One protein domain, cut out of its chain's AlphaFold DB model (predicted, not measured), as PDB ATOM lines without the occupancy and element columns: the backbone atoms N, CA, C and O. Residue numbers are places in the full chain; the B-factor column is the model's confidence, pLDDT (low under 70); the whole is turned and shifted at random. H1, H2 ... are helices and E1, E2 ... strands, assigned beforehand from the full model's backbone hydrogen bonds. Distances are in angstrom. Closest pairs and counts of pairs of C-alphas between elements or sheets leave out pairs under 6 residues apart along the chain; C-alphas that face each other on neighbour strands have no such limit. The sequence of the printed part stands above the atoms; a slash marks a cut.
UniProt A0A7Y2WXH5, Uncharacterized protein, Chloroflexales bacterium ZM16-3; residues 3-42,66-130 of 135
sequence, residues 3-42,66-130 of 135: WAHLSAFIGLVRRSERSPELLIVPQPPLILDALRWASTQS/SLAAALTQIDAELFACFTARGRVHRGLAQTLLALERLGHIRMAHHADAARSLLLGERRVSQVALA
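This is residues 3 to 42 and 66 to 130 of the 135 residues of an uncharacterized protein of Chloroflexales bacterium ZM16-3 (UniProt A0A7Y2WXH5). Three helices, H2, H3 and H4, make the middle of a longish body, with a strand hairpin at one end and two small two-stranded sheets at the other. H2 stands about perpendicular to both H3 and H4, which stay apart; the hairpin E1 and E2, with H1 by it, makes the one end, and the sheets E3 with E6 and E4 with E5 the other. The printed part has 105 residues, with four named helices and six named strands in the order H1 E1 E2 H2 H3 H4 E3 E4 E5 E6; its class is mixed, helices and strands, and its three sheets are antiparallel. It is compact, with a radius of gyration of the C-alphas of 13.5 A, and spans 41 by 27 by 25 A, only just elongated.

Find C-alpha 3 at (17.611, 11.718, 0.865), where H1 begins, residues 3 to 10. Strands E1, residues 12 to 15, and E2, residues 22 to 25, follow. From C-alpha 28 at (0.423, 4.788, 3.395), H2 runs 20.1 A to residue 41. After the cut come H3, residues 67 to 77, 15.0 A, and H4, residues 90 to 101, 16.5 A. Then look for E3, residues 105 to 108, E4, residues 117 to 119, E5, residues 122 to 124, and E6, residues 126 to 129, ending at C-alpha 129 (-11.660, 6.368, 7.063).

Begin with the hairpin E1 and E2, where N 14 and O 23 are 2.8 A apart, within hydrogen-bond range. The closest C-alphas of H1 and E2 are Ile 10 and Val 25, 6.9 A; those of E2 and H4 are Val 25 and Leu 92, 5.5 A. H2 touches H3 with its residues 34 to 39 alone, closest at the C-alphas of Ala 38 and Ala 70, 5.8 A, about perpendicular at 82 degrees. H2 and H4 only just touch, with 3 pairs of C-alphas within 8 A, closest at Pro 28 and Thr 95, 6.4 A. In each helix the O i to N i+4 pairs are within hydrogen-bond range. Between the antiparallel neighbours E3 and E6, N 106 and O 128 are 2.8 A apart, within hydrogen-bond range, and in the hairpin E4 and E5, N 117 and O 124 are 2.8 A apart, also within hydrogen-bond range. E5 runs on into E6 at 81 degrees.

The C-alphas farthest apart, of Ala 4 and Asp 112, are 43.8 A apart. Residues 43 to 65 are not printed; C-alphas 42 and 66 are 8.7 A apart across this cut. The link H3 to H4, residues 78 to 89, is long. Mean pLDDT of the printed part is 72.3; it is under 70 at residues 3 to 26, 41 to 42, 75 to 88 and 114 to 115.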
ATOM      1  N   TRP A   3      18.509  12.314   1.856       42.41
ATOM      2  CA  TRP A   3      17.611  11.718   0.865       42.41
ATOM      3  C   TRP A   3      16.992  10.379   1.283       42.41
ATOM      4  O   TRP A   3      15.826  10.138   0.989       42.41
ATOM      5  N   ALA A   4      17.725   9.537   2.017       47.16
ATOM      6  CA  ALA A   4      17.193   8.272   2.528       47.16
ATOM      7  C   ALA A   4      16.168   8.503   3.655       47.16
ATOM      8  O   ALA A   4      15.138   7.834   3.708       47.16
ATOM      9  N   HIS A   5      16.414   9.499   4.516       47.78
ATOM     10  CA  HIS A   5      15.450   9.927   5.537       47.78
ATOM     11  C   HIS A   5      14.206  10.554   4.904       47.78
ATOM     12  O   HIS A   5      13.091  10.224   5.292       47.78
ATOM     13  N   LEU A   6      14.384  11.390   3.877       48.44
ATOM     14  CA  LEU A   6      13.267  11.967   3.135       48.44
ATOM     15  C   LEU A   6      12.409  10.881   2.473       48.44
ATOM     16  O   LEU A   6      11.191  10.960   2.546       48.44
ATOM     17  N   SER A   7      13.011   9.835   1.892       56.53
ATOM     18  CA  SER A   7      12.248   8.716   1.315       56.53
ATOM     19  C   SER A   7      11.525   7.860   2.360       56.53
ATOM     20  O   SER A   7      10.461   7.303   2.095       56.53
ATOM     21  N   ALA A   8      12.079   7.772   3.573       55.56
ATOM     22  CA  ALA A   8      11.429   7.093   4.686       55.56
ATOM     23  C   ALA A   8      10.242   7.894   5.242       55.56
ATOM     24  O   ALA A   8       9.335   7.304   5.811       55.56
ATOM     25  N   PHE A   9      10.236   9.217   5.065       54.66
ATOM     26  CA  PHE A   9       9.194  10.096   5.591       54.66
ATOM     27  C   PHE A   9       8.110  10.403   4.550       54.66
ATOM     28  O   PHE A   9       6.920  10.283   4.805       54.66
ATOM     29  N   ILE A  10       8.530  10.746   3.336       61.91
ATOM     30  CA  ILE A  10       7.684  11.231   2.244       61.91
ATOM     31  C   ILE A  10       7.372  10.102   1.238       61.91
ATOM     32  O   ILE A  10       6.535  10.254   0.361       61.91
ATOM     33  N   GLY A  11       8.019   8.939   1.353       66.69
ATOM     34  CA  GLY A  11       7.859   7.820   0.425       66.69
ATOM     35  C   GLY A  11       8.668   7.981  -0.867       66.69
ATOM     36  O   GLY A  11       9.842   8.350  -0.838       66.69
ATOM     37  N   LEU A  12       8.091   7.627  -2.019       63.16
ATOM     38  CA  LEU A  12       8.830   7.533  -3.285       63.16
ATOM     39  C   LEU A  12       8.872   8.887  -4.000       63.16
ATOM     40  O   LEU A  12       7.860   9.337  -4.535       63.16
ATOM     41  N   VAL A  13      10.063   9.488  -4.068       66.25
ATOM     42  CA  VAL A  13      10.329  10.669  -4.896       66.25
ATOM     43  C   VAL A  13      10.938  10.227  -6.227       66.25
ATOM     44  O   VAL A  13      12.049   9.699  -6.256       66.25
ATOM     45  N   ARG A  14      10.235  10.424  -7.346       61.34
ATOM     46  CA  ARG A  14      10.774  10.162  -8.692       61.34
ATOM     47  C   ARG A  14      10.606  11.365  -9.594       61.34
ATOM     48  O   ARG A  14       9.558  11.983  -9.637       61.34
ATOM     49  N   ARG A  15      11.618  11.658 -10.398       62.50
ATOM     50  CA  ARG A  15      11.458  12.575 -11.524       62.50
ATOM     51  C   ARG A  15      10.789  11.821 -12.670       62.50
ATOM     52  O   ARG A  15      11.208  10.708 -12.987       62.50
ATOM     53  N   SER A  16       9.745  12.392 -13.262       59.34
ATOM     54  CA  SER A  16       9.161  11.835 -14.481       59.34
ATOM     55  C   SER A  16      10.165  11.957 -15.633       59.34
ATOM     56  O   SER A  16      10.814  12.984 -15.801       59.34
ATOM     57  N   GLU A  17      10.319  10.907 -16.439       60.50
ATOM     58  CA  GLU A  17      11.218  10.932 -17.608       60.50
ATOM     59  C   GLU A  17      10.629  11.737 -18.775       60.50
ATOM     60  O   GLU A  17      11.354  12.198 -19.649       60.50
ATOM     61  N   ARG A  18       9.300  11.903 -18.794       61.19
ATOM     62  CA  ARG A  18       8.549  12.529 -19.897       61.19
ATOM     63  C   ARG A  18       7.960  13.891 -19.535       61.19
ATOM     64  O   ARG A  18       7.254  14.485 -20.340       61.19
ATOM     65  N   SER A  19       8.200  14.355 -18.313       58.91
ATOM     66  CA  SER A  19       7.638  15.586 -17.766       58.91
ATOM     67  C   SER A  19       8.617  16.161 -16.742       58.91
ATOM     68  O   SER A  19       9.238  15.386 -16.018       58.91
ATOM     69  N   PRO A  20       8.770  17.490 -16.622       58.88
ATOM     70  CA  PRO A  20       9.606  18.094 -15.582       58.88
ATOM     71  C   PRO A  20       9.057  17.889 -14.156       58.88
ATOM     72  O   PRO A  20       9.626  18.411 -13.202       58.88
ATOM     73  N   GLU A  21       7.964  17.143 -13.996       59.84
ATOM     74  CA  GLU A  21       7.309  16.877 -12.722       59.84
ATOM     75  C   GLU A  21       8.111  15.933 -11.817       59.84
ATOM     76  O   GLU A  21       8.703  14.931 -12.244       59.84
ATOM     77  N   LEU A  22       8.066  16.251 -10.526       61.84
ATOM     78  CA  LEU A  22       8.594  15.440  -9.446       61.84
ATOM     79  C   LEU A  22       7.416  14.727  -8.774       61.84
ATOM     80  O   LEU A  22       6.567  15.338  -8.133       61.84
ATOM     81  N   LEU A  23       7.359  13.417  -8.971       61.75
ATOM     82  CA  LEU A  23       6.426  12.517  -8.324       61.75
ATOM     83  C   LEU A  23       6.825  12.353  -6.863       61.75
ATOM     84  O   LEU A  23       7.905  11.839  -6.595       61.75
ATOM     85  N   ILE A  24       5.923  12.701  -5.951       68.38
ATOM     86  CA  ILE A  24       6.002  12.351  -4.535       68.38
ATOM     87  C   ILE A  24       4.871  11.372  -4.198       68.38
ATOM     88  O   ILE A  24       3.699  11.729  -4.299       68.38
ATOM     89  N   VAL A  25       5.197  10.118  -3.866       67.25
ATOM     90  CA  VAL A  25       4.216   9.139  -3.366       67.25
ATOM     91  C   VAL A  25       4.364   9.024  -1.854       67.25
ATOM     92  O   VAL A  25       5.254   8.287  -1.422       67.25
ATOM     93  N   PRO A  26       3.510   9.693  -1.062       68.69
ATOM     94  CA  PRO A  26       3.491   9.551   0.391       68.69
ATOM     95  C   PRO A  26       3.317   8.095   0.817       68.69
ATOM     96  O   PRO A  26       2.590   7.319   0.186       68.69
ATOM     97  N   GLN A  27       3.998   7.722   1.903       75.31
ATOM     98  CA  GLN A  27       3.812   6.409   2.507       75.31
ATOM     99  C   GLN A  27       2.360   6.247   2.989       75.31
ATOM    100  O   GLN A  27       1.749   7.231   3.419       75.31
ATOM    101  N   PRO A  28       1.801   5.022   2.971       78.12
ATOM    102  CA  PRO A  28       0.423   4.788   3.395       78.12
ATOM    103  C   PRO A  28       0.073   5.345   4.791       78.12
ATOM    104  O   PRO A  28      -0.982   5.968   4.898       78.12
ATOM    105  N   PRO A  29       0.925   5.218   5.837       80.00
ATOM    106  CA  PRO A  29       0.637   5.808   7.147       80.00
ATOM    107  C   PRO A  29       0.486   7.330   7.102       80.00
ATOM    108  O   PRO A  29      -0.460   7.864   7.667       80.00
ATOM    109  N   LEU A  30       1.349   8.020   6.348       77.44
ATOM    110  CA  LEU A  30       1.290   9.475   6.213       77.44
ATOM    111  C   LEU A  30       0.013   9.925   5.495       77.44
ATOM    112  O   LEU A  30      -0.580  10.929   5.873       77.44
ATOM    113  N   ILE A  31      -0.454   9.159   4.503       79.56
ATOM    114  CA  ILE A  31      -1.763   9.403   3.883       79.56
ATOM    115  C   ILE A  31      -2.901   9.225   4.883       79.56
ATOM    116  O   ILE A  31      -3.813  10.043   4.901       79.56
ATOM    117  N   LEU A  32      -2.864   8.191   5.722       83.06
ATOM    118  CA  LEU A  32      -3.904   7.988   6.731       83.06
ATOM    119  C   LEU A  32      -3.925   9.115   7.765       83.06
ATOM    120  O   LEU A  32      -5.004   9.605   8.087       83.06
ATOM    121  N   ASP A  33      -2.764   9.556   8.243       82.06
ATOM    122  CA  ASP A  33      -2.670  10.666   9.194       82.06
ATOM    123  C   ASP A  33      -3.132  11.985   8.569       82.06
ATOM    124  O   ASP A  33      -3.883  12.735   9.189       82.06
ATOM    125  N   ALA A  34      -2.782  12.221   7.305       78.62
ATOM    126  CA  ALA A  34      -3.249  13.369   6.542       78.62
ATOM    127  C   ALA A  34      -4.775  13.359   6.346       78.62
ATOM    128  O   ALA A  34      -5.436  14.377   6.543       78.62
ATOM    129  N   LEU A  35      -5.352  12.204   6.000       79.44
ATOM    130  CA  LEU A  35      -6.800  12.045   5.846       79.44
ATOM    131  C   LEU A  35      -7.535  12.210   7.183       79.44
ATOM    132  O   LEU A  35      -8.578  12.857   7.213       79.44
ATOM    133  N   ARG A  36      -6.986  11.681   8.286       83.56
ATOM    134  CA  ARG A  36      -7.500  11.888   9.655       83.56
ATOM    135  C   ARG A  36      -7.480  13.351  10.045       83.56
ATOM    136  O   ARG A  36      -8.473  13.877  10.536       83.56
ATOM    137  N   TRP A  37      -6.359  14.016   9.817       81.50
ATOM    138  CA  TRP A  37      -6.242  15.434  10.093       81.50
ATOM    139  C   TRP A  37      -7.256  16.236   9.262       81.50
ATOM    140  O   TRP A  37      -8.047  16.986   9.830       81.50
ATOM    141  N   ALA A  38      -7.351  16.001   7.953       75.75
ATOM    142  CA  ALA A  38      -8.313  16.700   7.100       75.75
ATOM    143  C   ALA A  38      -9.774  16.406   7.507       75.75
ATOM    144  O   ALA A  38     -10.631  17.289   7.441       75.75
ATOM    145  N   SER A  39     -10.078  15.190   7.982       75.38
ATOM    146  CA  SER A  39     -11.424  14.864   8.466       75.38
ATOM    147  C   SER A  39     -11.762  15.578   9.775       75.38
ATOM    148  O   SER A  39     -12.923  15.900   9.992       75.38
ATOM    149  N   THR A  40     -10.775  15.892  10.625       74.81
ATOM    150  CA  THR A  40     -11.008  16.747  11.808       74.81
ATOM    151  C   THR A  40     -11.288  18.204  11.431       74.81
ATOM    152  O   THR A  40     -12.111  18.855  12.074       74.81
ATOM    153  N   GLN A  41     -10.671  18.696  10.353       69.38
ATOM    154  CA  GLN A  41     -10.862  20.060   9.841       69.38
ATOM    155  C   GLN A  41     -12.204  20.251   9.127       69.38
ATOM    156  O   GLN A  41     -12.685  21.372   9.001       69.38
ATOM    157  N   SER A  42     -12.821  19.155   8.681       60.88
ATOM    158  CA  SER A  42     -14.134  19.169   8.032       60.88
ATOM    159  C   SER A  42     -15.290  19.345   9.022       60.88
ATOM    160  O   SER A  42     -16.427  19.318   8.592       60.88
ATOM    161  N   SER A  66     -15.130  15.125   1.735       77.88
ATOM    162  CA  SER A  66     -14.859  15.241   0.299       77.88
ATOM    163  C   SER A  66     -13.400  14.916  -0.015       77.88
ATOM    164  O   SER A  66     -12.489  15.631   0.400       77.88
ATOM    165  N   LEU A  67     -13.168  13.894  -0.848       77.44
ATOM    166  CA  LEU A  67     -11.821  13.529  -1.305       77.44
ATOM    167  C   LEU A  67     -11.115  14.686  -2.021       77.44
ATOM    168  O   LEU A  67      -9.911  14.867  -1.874       77.44
ATOM    169  N   ALA A  68     -11.849  15.465  -2.815       76.88
ATOM    170  CA  ALA A  68     -11.264  16.594  -3.525       76.88
ATOM    171  C   ALA A  68     -10.788  17.676  -2.547       76.88
ATOM    172  O   ALA A  68      -9.665  18.149  -2.681       76.88
ATOM    173  N   ALA A  69     -11.605  18.011  -1.543       77.25
ATOM    174  CA  ALA A  69     -11.226  18.970  -0.506       77.25
ATOM    175  C   ALA A  69     -10.013  18.474   0.292       77.25
ATOM    176  O   ALA A  69      -9.057  19.217   0.473       77.25
ATOM    177  N   ALA A  70     -10.016  17.196   0.667       76.88
ATOM    178  CA  ALA A  70      -8.906  16.547   1.345       76.88
ATOM    179  C   ALA A  70      -7.596  16.658   0.575       76.88
ATOM    180  O   ALA A  70      -6.587  17.067   1.127       76.88
ATOM    181  N   LEU A  71      -7.610  16.311  -0.712       76.81
ATOM    182  CA  LEU A  71      -6.420  16.368  -1.550       76.81
ATOM    183  C   LEU A  71      -5.949  17.805  -1.758       76.81
ATOM    184  O   LEU A  71      -4.749  18.035  -1.725       76.81
ATOM    185  N   THR A  72      -6.864  18.766  -1.918       74.69
ATOM    186  CA  THR A  72      -6.511  20.194  -1.953       74.69
ATOM    187  C   THR A  72      -5.863  20.637  -0.645       74.69
ATOM    188  O   THR A  72      -4.877  21.363  -0.676       74.69
ATOM    189  N   GLN A  73      -6.378  20.189   0.499       72.75
ATOM    190  CA  GLN A  73      -5.838  20.563   1.800       72.75
ATOM    191  C   GLN A  73      -4.490  19.881   2.084       72.75
ATOM    192  O   GLN A  73      -3.573  20.512   2.595       72.75
ATOM    193  N   ILE A  74      -4.325  18.622   1.671       72.00
ATOM    194  CA  ILE A  74      -3.046  17.897   1.700       72.00
ATOM    195  C   ILE A  74      -2.016  18.582   0.797       72.00
ATOM    196  O   ILE A  74      -0.860  18.713   1.191       72.00
ATOM    197  N   ASP A  75      -2.420  19.030  -0.391       68.25
ATOM    198  CA  ASP A  75      -1.545  19.749  -1.322       68.25
ATOM    199  C   ASP A  75      -1.128  21.117  -0.761       68.25
ATOM    200  O   ASP A  75       0.038  21.497  -0.852       68.25
ATOM    201  N   ALA A  76      -2.061  21.831  -0.123       66.81
ATOM    202  CA  ALA A  76      -1.813  23.145   0.462       66.81
ATOM    203  C   ALA A  76      -0.979  23.098   1.754       66.81
ATOM    204  O   ALA A  76      -0.151  23.981   1.969       66.81
ATOM    205  N   GLU A  77      -1.205  22.106   2.621       64.38
ATOM    206  CA  GLU A  77      -0.688  22.116   3.998       64.38
ATOM    207  C   GLU A  77       0.310  20.993   4.308       64.38
ATOM    208  O   GLU A  77       1.087  21.130   5.253       64.38
ATOM    209  N   LEU A  78       0.322  19.893   3.542       58.16
ATOM    210  CA  LEU A  78       1.115  18.708   3.878       58.16
ATOM    211  C   LEU A  78       2.232  18.422   2.867       58.16
ATOM    212  O   LEU A  78       3.380  18.418   3.289       58.16
ATOM    213  N   PHE A  79       1.978  18.228   1.567       55.06
ATOM    214  CA  PHE A  79       3.043  18.005   0.570       55.06
ATOM    215  C   PHE A  79       2.574  18.287  -0.865       55.06
ATOM    216  O   PHE A  79       1.547  17.771  -1.299       55.06
ATOM    217  N   ALA A  80       3.411  19.000  -1.630       48.75
ATOM    218  CA  ALA A  80       3.214  19.298  -3.045       48.75
ATOM    219  C   ALA A  80       3.228  18.020  -3.904       48.75
ATOM    220  O   ALA A  80       4.279  17.524  -4.326       48.75
ATOM    221  N   CYS A  81       2.049  17.479  -4.190       51.88
ATOM    222  CA  CYS A  81       1.888  16.455  -5.213       51.88
ATOM    223  C   CYS A  81       1.768  17.167  -6.562       51.88
ATOM    224  O   CYS A  81       0.671  17.327  -7.091       51.88
ATOM    225  N   PHE A  82       2.898  17.612  -7.122       50.94
ATOM    226  CA  PHE A  82       2.913  18.336  -8.394       50.94
ATOM    227  C   PHE A  82       2.307  17.478  -9.509       50.94
ATOM    228  O   PHE A  82       2.936  16.557 -10.031       50.94
ATOM    229  N   THR A  83       1.082  17.799  -9.906       51.56
ATOM    230  CA  THR A  83       0.554  17.391 -11.203       51.56
ATOM    231  C   THR A  83       0.124  18.632 -11.956       51.56
ATOM    232  O   THR A  83      -0.512  19.528 -11.402       51.56
ATOM    233  N   ALA A  84       0.445  18.695 -13.243       52.12
ATOM    234  CA  ALA A  84       0.282  19.895 -14.048       52.12
ATOM    235  C   ALA A  84      -1.168  20.400 -14.190       52.12
ATOM    236  O   ALA A  84      -1.360  21.440 -14.814       52.12
ATOM    237  N   ARG A  85      -2.202  19.688 -13.705       56.47
ATOM    238  CA  ARG A  85      -3.623  19.999 -13.988       56.47
ATOM    239  C   ARG A  85      -4.626  19.513 -12.928       56.47
ATOM    240  O   ARG A  85      -5.731  19.119 -13.294       56.47
ATOM    241  N   GLY A  86      -4.258  19.467 -11.646       56.28
ATOM    242  CA  GLY A  86      -5.183  19.021 -10.587       56.28
ATOM    243  C   GLY A  86      -5.612  17.553 -10.724       56.28
ATOM    244  O   GLY A  86      -6.737  17.186 -10.390       56.28
ATOM    245  N   ARG A  87      -4.733  16.708 -11.277       62.12
ATOM    246  CA  ARG A  87      -4.944  15.258 -11.374       62.12
ATOM    247  C   ARG A  87      -4.291  14.576 -10.180       62.12
ATOM    248  O   ARG A  87      -3.246  14.995  -9.706       62.12
ATOM    249  N   VAL A  88      -4.863  13.479  -9.704       69.88
ATOM    250  CA  VAL A  88      -4.175  12.682  -8.686       69.88
ATOM    251  C   VAL A  88      -3.012  11.968  -9.357       69.88
ATOM    252  O   VAL A  88      -3.189  11.292 -10.373       69.88
ATOM    253  N   HIS A  89      -1.810  12.128  -8.811       73.62
ATOM    254  CA  HIS A  89      -0.656  11.422  -9.337       73.62
ATOM    255  C   HIS A  89      -0.893   9.895  -9.266       73.62
ATOM    256  O   HIS A  89      -1.369   9.381  -8.255       73.62
ATOM    257  N   ARG A  90      -0.515   9.140 -10.311       72.88
ATOM    258  CA  ARG A  90      -0.739   7.679 -10.415       72.88
ATOM    259  C   ARG A  90      -0.309   6.891  -9.170       72.88
ATOM    260  O   ARG A  90      -1.046   6.023  -8.722       72.88
ATOM    261  N   GLY A  91       0.867   7.192  -8.621       74.00
ATOM    262  CA  GLY A  91       1.365   6.559  -7.394       74.00
ATOM    263  C   GLY A  91       0.475   6.811  -6.171       74.00
ATOM    264  O   GLY A  91       0.178   5.873  -5.443       74.00
ATOM    265  N   LEU A  92      -0.047   8.031  -6.000       77.12
ATOM    266  CA  LEU A  92      -1.012   8.337  -4.941       77.12
ATOM    267  C   LEU A  92      -2.339   7.595  -5.161       77.12
ATOM    268  O   LEU A  92      -2.878   7.013  -4.224       77.12
ATOM    269  N   ALA A  93      -2.828   7.532  -6.403       80.06
ATOM    270  CA  ALA A  93      -4.026   6.757  -6.728       80.06
ATOM    271  C   ALA A  93      -3.858   5.262  -6.391       80.06
ATOM    272  O   ALA A  93      -4.766   4.649  -5.836       80.06
ATOM    273  N   GLN A  94      -2.687   4.683  -6.673       82.31
ATOM    274  CA  GLN A  94      -2.367   3.300  -6.306       82.31
ATOM    275  C   GLN A  94      -2.330   3.097  -4.787       82.31
ATOM    276  O   GLN A  94      -2.893   2.115  -4.306       82.31
ATOM    277  N   THR A  95      -1.727   4.022  -4.033       83.38
ATOM    278  CA  THR A  95      -1.718   3.974  -2.564       83.38
ATOM    279  C   THR A  95      -3.134   4.022  -1.993       83.38
ATOM    280  O   THR A  95      -3.467   3.205  -1.141       83.38
ATOM    281  N   LEU A  96      -3.999   4.912  -2.493       84.44
ATOM    282  CA  LEU A  96      -5.395   5.008  -2.045       84.44
ATOM    283  C   LEU A  96      -6.188   3.725  -2.346       84.44
ATOM    284  O   LEU A  96      -6.884   3.211  -1.474       84.44
ATOM    285  N   LEU A  97      -6.028   3.147  -3.541       87.00
ATOM    286  CA  LEU A  97      -6.650   1.862  -3.891       87.00
ATOM    287  C   LEU A  97      -6.142   0.707  -3.011       87.00
ATOM    288  O   LEU A  97      -6.908  -0.182  -2.648       87.00
ATOM    289  N   ALA A  98      -4.854   0.708  -2.656       86.25
ATOM    290  CA  ALA A  98      -4.287  -0.284  -1.749       86.25
ATOM    291  C   ALA A  98      -4.842  -0.132  -0.325       86.25
ATOM    292  O   ALA A  98      -5.222  -1.129   0.282       86.25
ATOM    293  N   LEU A  99      -4.943   1.096   0.188       87.25
ATOM    294  CA  LEU A  99      -5.524   1.384   1.502       87.25
ATOM    295  C   LEU A  99      -6.989   0.951   1.595       87.25
ATOM    296  O   LEU A  99      -7.402   0.420   2.624       87.25
ATOM    297  N   GLU A 100      -7.766   1.135   0.527       88.88
ATOM    298  CA  GLU A 100      -9.151   0.662   0.485       88.88
ATOM    299  C   GLU A 100      -9.228  -0.867   0.484       88.88
ATOM    300  O   GLU A 100      -9.990  -1.450   1.253       88.88
ATOM    301  N   ARG A 101      -8.387  -1.539  -0.314       89.69
ATOM    302  CA  ARG A 101      -8.285  -3.007  -0.308       89.69
ATOM    303  C   ARG A 101      -7.880  -3.578   1.050       89.69
ATOM    304  O   ARG A 101      -8.299  -4.679   1.386       89.69
ATOM    305  N   LEU A 102      -7.040  -2.860   1.792       88.69
ATOM    306  CA  LEU A 102      -6.624  -3.216   3.150       88.69
ATOM    307  C   LEU A 102      -7.682  -2.857   4.206       88.69
ATOM    308  O   LEU A 102      -7.483  -3.129   5.384       88.69
ATOM    309  N   GLY A 103      -8.798  -2.246   3.801       87.38
ATOM    310  CA  GLY A 103      -9.885  -1.878   4.697       87.38
ATOM    311  C   GLY A 103      -9.567  -0.688   5.600       87.38
ATOM    312  O   GLY A 103     -10.257  -0.506   6.592       87.38
ATOM    313  N   HIS A 104      -8.551   0.123   5.290       86.56
ATOM    314  CA  HIS A 104      -8.227   1.326   6.067       86.56
ATOM    315  C   HIS A 104      -9.082   2.534   5.680       86.56
ATOM    316  O   HIS A 104      -9.322   3.418   6.502       86.56
ATOM    317  N   ILE A 105      -9.535   2.582   4.428       88.12
ATOM    318  CA  ILE A 105     -10.432   3.618   3.916       88.12
ATOM    319  C   ILE A 105     -11.564   2.975   3.115       88.12
ATOM    320  O   ILE A 105     -11.455   1.836   2.668       88.12
ATOM    321  N   ARG A 106     -12.643   3.719   2.904       89.38
ATOM    322  CA  ARG A 106     -13.731   3.383   1.985       89.38
ATOM    323  C   ARG A 106     -13.901   4.525   1.006       89.38
ATOM    324  O   ARG A 106     -13.925   5.681   1.418       89.38
ATOM    325  N   MET A 107     -14.014   4.216  -0.278       89.38
ATOM    326  CA  MET A 107     -14.237   5.231  -1.302       89.38
ATOM    327  C   MET A 107     -15.642   5.073  -1.885       89.38
ATOM    328  O   MET A 107     -16.113   3.958  -2.101       89.38
ATOM    329  N   ALA A 108     -16.322   6.178  -2.165       88.06
ATOM    330  CA  ALA A 108     -17.665   6.157  -2.732       88.06
ATOM    331  C   ALA A 108     -17.807   7.166  -3.871       88.06
ATOM    332  O   ALA A 108     -17.058   8.146  -3.984       88.06
ATOM    333  N   HIS A 109     -18.779   6.899  -4.737       87.06
ATOM    334  CA  HIS A 109     -19.201   7.816  -5.777       87.06
ATOM    335  C   HIS A 109     -20.690   8.093  -5.638       87.06
ATOM    336  O   HIS A 109     -21.486   7.161  -5.611       87.06
ATOM    337  N   HIS A 110     -21.036   9.376  -5.610       82.69
ATOM    338  CA  HIS A 110     -22.410   9.851  -5.686       82.69
ATOM    339  C   HIS A 110     -22.638  10.479  -7.055       82.69
ATOM    340  O   HIS A 110     -21.824  11.294  -7.497       82.69
ATOM    341  N   ALA A 111     -23.726  10.092  -7.725       76.06
ATOM    342  CA  ALA A 111     -24.039  10.539  -9.083       76.06
ATOM    343  C   ALA A 111     -24.165  12.072  -9.180       76.06
ATOM    344  O   ALA A 111     -23.690  12.663 -10.146       76.06
ATOM    345  N   ASP A 112     -24.692  12.709  -8.131       76.12
ATOM    346  CA  ASP A 112     -24.906  14.161  -8.061       76.12
ATOM    347  C   ASP A 112     -23.698  14.934  -7.506       76.12
ATOM    348  O   ASP A 112     -23.767  16.139  -7.248       76.12
ATOM    349  N   ALA A 113     -22.556  14.269  -7.309       70.50
ATOM    350  CA  ALA A 113     -21.365  14.943  -6.823       70.50
ATOM    351  C   ALA A 113     -20.806  15.890  -7.896       70.50
ATOM    352  O   ALA A 113     -20.134  15.466  -8.840       70.50
ATOM    353  N   ALA A 114     -20.987  17.196  -7.676       67.31
ATOM    354  CA  ALA A 114     -20.459  18.267  -8.526       67.31
ATOM    355  C   ALA A 114     -18.933  18.194  -8.736       67.31
ATOM    356  O   ALA A 114     -18.396  18.785  -9.673       67.31
ATOM    357  N   ARG A 115     -18.214  17.484  -7.857       69.00
ATOM    358  CA  ARG A 115     -16.762  17.299  -7.918       69.00
ATOM    359  C   ARG A 115     -16.414  15.832  -7.682       69.00
ATOM    360  O   ARG A 115     -16.333  15.377  -6.545       69.00
ATOM    361  N   SER A 116     -16.206  15.093  -8.770       74.25
ATOM    362  CA  SER A 116     -15.659  13.732  -8.739       74.25
ATOM    363  C   SER A 116     -14.279  13.685  -9.390       74.25
ATOM    364  O   SER A 116     -13.992  14.416 -10.338       74.25
ATOM    365  N   LEU A 117     -13.421  12.814  -8.872       78.38
ATOM    366  CA  LEU A 117     -12.072  12.561  -9.359       78.38
ATOM    367  C   LEU A 117     -11.996  11.157  -9.962       78.38
ATOM    368  O   LEU A 117     -12.757  10.263  -9.592       78.38
ATOM    369  N   LEU A 118     -11.063  10.960 -10.891       76.38
ATOM    370  CA  LEU A 118     -10.729   9.636 -11.415       76.38
ATOM    371  C   LEU A 118      -9.506   9.091 -10.674       76.38
ATOM    372  O   LEU A 118      -8.413   9.652 -10.774       76.38
ATOM    373  N   LEU A 119      -9.698   7.993  -9.944       77.81
ATOM    374  CA  LEU A 119      -8.644   7.211  -9.302       77.81
ATOM    375  C   LEU A 119      -8.442   5.918 -10.097       77.81
ATOM    376  O   LEU A 119      -9.188   4.949  -9.947       77.81
ATOM    377  N   GLY A 120      -7.449   5.915 -10.988       75.69
ATOM    378  CA  GLY A 120      -7.324   4.856 -11.990       75.69
ATOM    379  C   GLY A 120      -8.522   4.889 -12.941       75.69
ATOM    380  O   GLY A 120      -8.746   5.901 -13.601       75.69
ATOM    381  N   GLU A 121      -9.298   3.808 -12.979       81.75
ATOM    382  CA  GLU A 121     -10.521   3.694 -13.793       81.75
ATOM    383  C   GLU A 121     -11.808   3.967 -12.998       81.75
ATOM    384  O   GLU A 121     -12.903   3.963 -13.555       81.75
ATOM    385  N   ARG A 122     -11.700   4.229 -11.688       83.00
ATOM    386  CA  ARG A 122     -12.857   4.420 -10.812       83.00
ATOM    387  C   ARG A 122     -13.114   5.897 -10.552       83.00
ATOM    388  O   ARG A 122     -12.222   6.636 -10.132       83.00
ATOM    389  N   ARG A 123     -14.362   6.322 -10.758       84.62
ATOM    390  CA  ARG A 123     -14.839   7.641 -10.337       84.62
ATOM    391  C   ARG A 123     -15.087   7.618  -8.832       84.62
ATOM    392  O   ARG A 123     -15.726   6.699  -8.333       84.62
ATOM    393  N   VAL A 124     -14.553   8.602  -8.119       85.75
ATOM    394  CA  VAL A 124     -14.662   8.732  -6.662       85.75
ATOM    395  C   VAL A 124     -14.949  10.187  -6.331       85.75
ATOM    396  O   VAL A 124     -14.299  11.090  -6.849       85.75
ATOM    397  N   SER A 125     -15.935  10.426  -5.478       84.31
ATOM    398  CA  SER A 125     -16.268  11.767  -4.980       84.31
ATOM    399  C   SER A 125     -16.088  11.890  -3.472       84.31
ATOM    400  O   SER A 125     -15.938  12.999  -2.964       84.31
ATOM    401  N   GLN A 126     -16.054  10.763  -2.764       84.62
ATOM    402  CA  GLN A 126     -15.983  10.721  -1.313       84.62
ATOM    403  C   GLN A 126     -14.984   9.663  -0.854       84.62
ATOM    404  O   GLN A 126     -14.858   8.601  -1.470       84.62
ATOM    405  N   VAL A 127     -14.295   9.956   0.245       83.69
ATOM    406  CA  VAL A 127     -13.472   8.992   0.972       83.69
ATOM    407  C   VAL A 127     -13.848   9.062   2.443       83.69
ATOM    408  O   VAL A 127     -14.094  10.131   2.972       83.69
ATOM    409  N   ALA A 128     -13.906   7.925   3.111       84.62
ATOM    410  CA  ALA A 128     -14.072   7.851   4.550       84.62
ATOM    411  C   ALA A 128     -12.960   6.977   5.118       84.62
ATOM    412  O   ALA A 128     -12.564   5.987   4.498       84.62
ATOM    413  N   LEU A 129     -12.460   7.317   6.301       85.00
ATOM    414  CA  LEU A 129     -11.660   6.368   7.063       85.00
ATOM    415  C   LEU A 129     -12.561   5.201   7.447       85.00
ATOM    416  O   LEU A 129     -13.708   5.402   7.849       85.00
ATOM    417  N   ALA A 130     -12.061   3.980   7.309       83.69
ATOM    418  CA  ALA A 130     -12.782   2.852   7.854       83.69
ATOM    419  C   ALA A 130     -12.795   2.997   9.377       83.69
ATOM    420  O   ALA A 130     -11.744   3.139  10.007       83.69
TER     421      ALA A 130